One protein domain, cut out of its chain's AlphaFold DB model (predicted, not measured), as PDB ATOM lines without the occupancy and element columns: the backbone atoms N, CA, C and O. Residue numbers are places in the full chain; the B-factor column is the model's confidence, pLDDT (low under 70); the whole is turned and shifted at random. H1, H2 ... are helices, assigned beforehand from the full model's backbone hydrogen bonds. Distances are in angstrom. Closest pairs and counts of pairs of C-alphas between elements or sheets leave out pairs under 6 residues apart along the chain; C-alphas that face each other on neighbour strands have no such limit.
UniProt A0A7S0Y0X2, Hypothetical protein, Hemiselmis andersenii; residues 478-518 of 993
ATOM      1  N   GLN A 478     331.557 323.029 261.349       45.56
ATOM      2  CA  GLN A 478     331.064 321.724 260.878       45.56
ATOM      3  C   GLN A 478     330.154 321.017 261.897       45.56
ATOM      4  O   GLN A 478     329.181 320.375 261.507       45.56
ATOM      5  N   LEU A 479     330.446 321.146 263.197       51.00
ATOM      6  CA  LEU A 479     329.847 320.318 264.250       51.00
ATOM      7  C   LEU A 479     328.305 320.419 264.353       51.00
ATOM      8  O   LEU A 479     327.672 319.370 264.491       51.00
ATOM      9  N   PRO A 480     327.659 321.603 264.247       56.91
ATOM     10  CA  PRO A 480     326.201 321.696 264.169       56.91
ATOM     11  C   PRO A 480     325.616 320.960 262.961       56.91
ATOM     12  O   PRO A 480     324.599 320.289 263.112       56.91
ATOM     13  N   VAL A 481     326.259 321.019 261.786       49.88
ATOM     14  CA  VAL A 481     325.822 320.252 260.608       49.88
ATOM     15  C   VAL A 481     326.024 318.755 260.816       49.88
ATOM     16  O   VAL A 481     325.103 318.005 260.516       49.88
ATOM     17  N   THR A 482     327.132 318.295 261.408       60.22
ATOM     18  CA  THR A 482     327.309 316.863 261.723       60.22
ATOM     19  C   THR A 482     326.208 316.358 262.662       60.22
ATOM     20  O   THR A 482     325.620 315.309 262.415       60.22
ATOM     21  N   LEU A 483     325.869 317.135 263.697       62.44
ATOM     22  CA  LEU A 483     324.810 316.800 264.654       62.44
ATOM     23  C   LEU A 483     323.394 316.919 264.062       62.44
ATOM     24  O   LEU A 483     322.507 316.174 264.475       62.44
ATOM     25  N   CYS A 484     323.164 317.809 263.091       66.38
ATOM     26  CA  CYS A 484     321.921 317.853 262.315       66.38
ATOM     27  C   CYS A 484     321.809 316.654 261.363       66.38
ATOM     28  O   CYS A 484     320.788 315.978 261.379       66.38
ATOM     29  N   LEU A 485     322.857 316.337 260.598       64.06
ATOM     30  CA  LEU A 485     322.899 315.199 259.668       64.06
ATOM     31  C   LEU A 485     322.805 313.835 260.370       64.06
ATOM     32  O   LEU A 485     322.423 312.855 259.741       64.06
ATOM     33  N   GLN A 486     323.115 313.755 261.667       74.50
ATOM     34  CA  GLN A 486     322.877 312.571 262.505       74.50
ATOM     35  C   GLN A 486     321.433 312.456 263.031       74.50
ATOM     36  O   GLN A 486     321.075 311.431 263.607       74.50
ATOM     37  N   ARG A 487     320.585 313.480 262.864       79.38
ATOM     38  CA  ARG A 487     319.177 313.453 263.293       79.38
ATOM     39  C   ARG A 487     318.292 313.016 262.127       79.38
ATOM     40  O   ARG A 487     318.245 313.684 261.095       79.38
ATOM     41  N   TRP A 488     317.520 311.949 262.337       88.06
ATOM     42  CA  TRP A 488     316.664 311.338 261.313       88.06
ATOM     43  C   TRP A 488     315.749 312.307 260.522       88.06
ATOM     44  O   TRP A 488     315.611 312.083 259.321       88.06
ATOM     45  N   PRO A 489     315.191 313.417 261.068       84.81
ATOM     46  CA  PRO A 489     314.342 314.312 260.271       84.81
ATOM     47  C   PRO A 489     315.115 315.075 259.186       84.81
ATOM     48  O   PRO A 489     314.568 315.347 258.121       84.81
ATOM     49  N   TRP A 490     316.394 315.393 259.418       81.25
ATOM     50  CA  TRP A 490     317.249 316.031 258.409       81.25
ATOM     51  C   TRP A 490     317.716 315.030 257.352       81.25
ATOM     52  O   TRP A 490     317.819 315.387 256.182       81.25
ATOM     53  N   GLN A 491     317.938 313.770 257.741       82.88
ATOM     54  CA  GLN A 491     318.207 312.680 256.799       82.88
ATOM     55  C   GLN A 491     316.995 312.434 255.889       82.88
ATOM     56  O   GLN A 491     317.154 312.356 254.674       82.88
ATOM     57  N   LEU A 492     315.783 312.404 256.459       86.44
ATOM     58  CA  LEU A 492     314.533 312.290 255.707       86.44
ATOM     59  C   LEU A 492     314.336 313.478 254.752       86.44
ATOM     60  O   LEU A 492     314.039 313.271 253.580       86.44
ATOM     61  N   LEU A 493     314.554 314.713 255.219       86.75
ATOM     62  CA  LEU A 493     314.455 315.909 254.378       86.75
ATOM     63  C   LEU A 493     315.435 315.861 253.194       86.75
ATOM     64  O   LEU A 493     315.048 316.158 252.067       86.75
ATOM     65  N   LEU A 494     316.683 315.444 253.425       85.38
ATOM     66  CA  LEU A 494     317.680 315.294 252.360       85.38
ATOM     67  C   LEU A 494     317.348 314.144 251.400       85.38
ATOM     68  O   LEU A 494     317.577 314.286 250.201       85.38
ATOM     69  N   ALA A 495     316.757 313.049 251.884       86.56
ATOM     70  CA  ALA A 495     316.254 311.975 251.030       86.56
ATOM     71  C   ALA A 495     315.086 312.448 250.143       86.56
ATOM     72  O   ALA A 495     315.082 312.169 248.947       86.56
ATOM     73  N   ILE A 496     314.145 313.229 250.688       87.19
ATOM     74  CA  ILE A 496     313.038 313.840 249.929       87.19
ATOM     75  C   ILE A 496     313.576 314.809 248.864       87.19
ATOM     76  O   ILE A 496     313.147 314.754 247.714       87.19
ATOM     77  N   ILE A 497     314.553 315.654 249.214       86.00
ATOM     78  CA  ILE A 497     315.210 316.571 248.268       86.00
ATOM     79  C   ILE A 497     315.954 315.791 247.168       86.00
ATOM     80  O   ILE A 497     315.829 316.124 245.990       86.00
ATOM     81  N   GLY A 498     316.677 314.724 247.521       87.31
ATOM     82  CA  GLY A 498     317.362 313.856 246.560       87.31
ATOM     83  C   GLY A 498     316.393 313.151 245.602       87.31
ATOM     84  O   GLY A 498     316.617 313.144 244.390       87.31
ATOM     85  N   LEU A 499     315.277 312.627 246.119       86.69
ATOM     86  CA  LEU A 499     314.204 312.033 245.312       86.69
ATOM     87  C   LEU A 499     313.569 313.065 244.371       86.69
ATOM     88  O   LEU A 499     313.387 312.769 243.192       86.69
ATOM     89  N   TYR A 500     313.302 314.285 244.850       88.44
ATOM     90  CA  TYR A 500     312.775 315.374 244.026       88.44
ATOM     91  C   TYR A 500     313.720 315.739 242.872       88.44
ATOM     92  O   TYR A 500     313.283 315.794 241.722       88.44
ATOM     93  N   PHE A 501     315.018 315.927 243.142       81.25
ATOM     94  CA  PHE A 501     315.998 316.198 242.084       81.25
ATOM     95  C   PHE A 501     316.129 315.030 241.099       81.25
ATOM     96  O   PHE A 501     316.176 315.266 239.893       81.25
ATOM     97  N   THR A 502     316.111 313.786 241.583       79.62
ATOM     98  CA  THR A 502     316.154 312.587 240.727       79.62
ATOM     99  C   THR A 502     314.937 312.530 239.796       79.62
ATOM    100  O   THR A 502     315.096 312.398 238.584       79.62
ATOM    101  N   PHE A 503     313.726 312.704 240.332       79.75
ATOM    102  CA  PHE A 503     312.480 312.676 239.558       79.75
ATOM    103  C   PHE A 503     312.386 313.842 238.558       79.75
ATOM    104  O   PHE A 503     312.012 313.651 237.400       79.75
ATOM    105  N   SER A 504     312.792 315.043 238.979       75.19
ATOM    106  CA  SER A 504     312.869 316.236 238.126       75.19
ATOM    107  C   SER A 504     313.854 316.047 236.965       75.19
ATOM    108  O   SER A 504     313.525 316.343 235.811       75.19
ATOM    109  N   HIS A 505     315.037 315.484 237.235       75.94
ATOM    110  CA  HIS A 505     316.034 315.223 236.201       75.94
ATOM    111  C   HIS A 505     315.557 314.156 235.210       75.94
ATOM    112  O   HIS A 505     315.679 314.380 234.007       75.94
ATOM    113  N   VAL A 506     314.948 313.060 235.685       77.56
ATOM    114  CA  VAL A 506     314.351 312.025 234.822       77.56
ATOM    115  C   VAL A 506     313.283 312.627 233.907       77.56
ATOM    116  O   VAL A 506     313.404 312.490 232.695       77.56
ATOM    117  N   ASN A 507     312.300 313.366 234.437       68.25
ATOM    118  CA  ASN A 507     311.268 314.005 233.606       68.25
ATOM    119  C   ASN A 507     311.859 314.970 232.565       68.25
ATOM    120  O   ASN A 507     311.435 314.961 231.410       68.25
ATOM    121  N   THR A 508     312.854 315.774 232.952       69.19
ATOM    122  CA  THR A 508     313.517 316.722 232.039       69.19
ATOM    123  C   THR A 508     314.258 315.989 230.918       69.19
ATOM    124  O   THR A 508     314.147 316.370 229.754       69.19
ATOM    125  N   THR A 509     314.966 314.904 231.244       66.31
ATOM    126  CA  THR A 509     315.685 314.085 230.260       66.31
ATOM    127  C   THR A 509     314.720 313.331 229.340       66.31
ATOM    128  O   THR A 509     314.941 313.314 228.133       66.31
ATOM    129  N   THR A 510     313.616 312.785 229.859       61.94
ATOM    130  CA  THR A 510     312.577 312.130 229.045       61.94
ATOM    131  C   THR A 510     311.936 313.109 228.058       61.94
ATOM    132  O   THR A 510     311.822 312.778 226.882       61.94
ATOM    133  N   LEU A 511     311.591 314.328 228.496       57.69
ATOM    134  CA  LEU A 511     311.056 315.384 227.622       57.69
ATOM    135  C   LEU A 511     312.066 315.854 226.563       57.69
ATOM    136  O   LEU A 511     311.677 316.176 225.441       57.69
ATOM    137  N   PHE A 512     313.358 315.890 226.899       50.41
ATOM    138  CA  PHE A 512     314.403 316.229 225.935       50.41
ATOM    139  C   PHE A 512     314.587 315.120 224.889       50.41
ATOM    140  O   PHE A 512     314.695 315.417 223.702       50.41
ATOM    141  N   ILE A 513     314.566 313.848 225.303       54.62
ATOM    142  CA  ILE A 513     314.681 312.692 224.401       54.62
ATOM    143  C   ILE A 513     313.465 312.593 223.473       54.62
ATOM    144  O   ILE A 513     313.649 312.416 222.271       54.62
ATOM    145  N   THR A 514     312.234 312.745 223.977       54.00
ATOM    146  CA  THR A 514     311.043 312.678 223.112       54.00
ATOM    147  C   THR A 514     310.998 313.823 222.107       54.00
ATOM    148  O   THR A 514     310.678 313.572 220.947       54.00
ATOM    149  N   LYS A 515     311.396 315.045 222.491       50.44
ATOM    150  CA  LYS A 515     311.473 316.166 221.542       50.44
ATOM    151  C   LYS A 515     312.634 316.039 220.543       50.44
ATOM    152  O   LYS A 515     312.470 316.339 219.367       50.44
ATOM    153  N   ALA A 516     313.785 315.516 220.965       50.53
ATOM    154  CA  ALA A 516     314.883 315.203 220.047       50.53
ATOM    155  C   ALA A 516     314.534 314.079 219.046       50.53
ATOM    156  O   ALA A 516     315.175 313.978 218.004       50.53
ATOM    157  N   HIS A 517     313.523 313.253 219.344       51.88
ATOM    158  CA  HIS A 517     312.987 312.242 218.429       51.88
ATOM    159  C   HIS A 517     311.807 312.720 217.565       51.88
ATOM    160  O   HIS A 517     311.565 312.101 216.530       51.88
ATOM    161  N   SER A 518     311.081 313.784 217.937       45.66
ATOM    162  CA  SER A 518     310.019 314.349 217.085       45.66
ATOM    163  C   SER A 518     310.569 315.171 215.923       45.66
ATOM    164  O   SER A 518     310.009 315.137 214.829       45.66
TER     165      SER A 518
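What this domain is: This is residues 478 to 518 of the 993 residues of the protein "Hypothetical protein" of Hemiselmis andersenii (UniProt A0A7S0Y0X2). What shape do these atoms make? One long helix, H2, makes the length, and a short helix, H1, meets its first end as a corner, giving an L with one short arm; residues 495 to 518 of H2 stick out free. What is it made of? The printed part has 41 residues with two named helices, H1 then H2, and no named strand: all helix. Is it compact? It is extended, a rod of 51 by 17 by 6 A, with a radius of gyration of the C-alphas of 16.3 A.

Where its parts are: Where is H2? It holds residues 488 to 518, 44.8 A from first to last C-alpha, from (316.664, 311.338, 261.313) to (310.019, 314.349, 217.085). Where is H1? It holds residues 478 to 485, 10.5 A long, and C-alpha 478 is at (331.064, 321.724, 260.878).

How they stand to each other: How does H1 stand to H2? They are about perpendicular, at 78 degrees. Do they touch? They are close but not clearly touching; their closest C-alphas, of Leu 485 and Gln 491, are 6.0 A apart. Are the backbones helical throughout? In H1 and H2 every O i to N i+4 pair is within hydrogen-bond range.

The domain as a whole: How far does it reach? The two C-alphas farthest apart, of Leu 479 and Ser 518, are 51.5 A apart. Is it continuous? The printed part has no cut, and the link from H1 to H2 is tight. Where is confidence low? In this model, pLDDT is under 70 at residues 478 to 485 and 507 to 518.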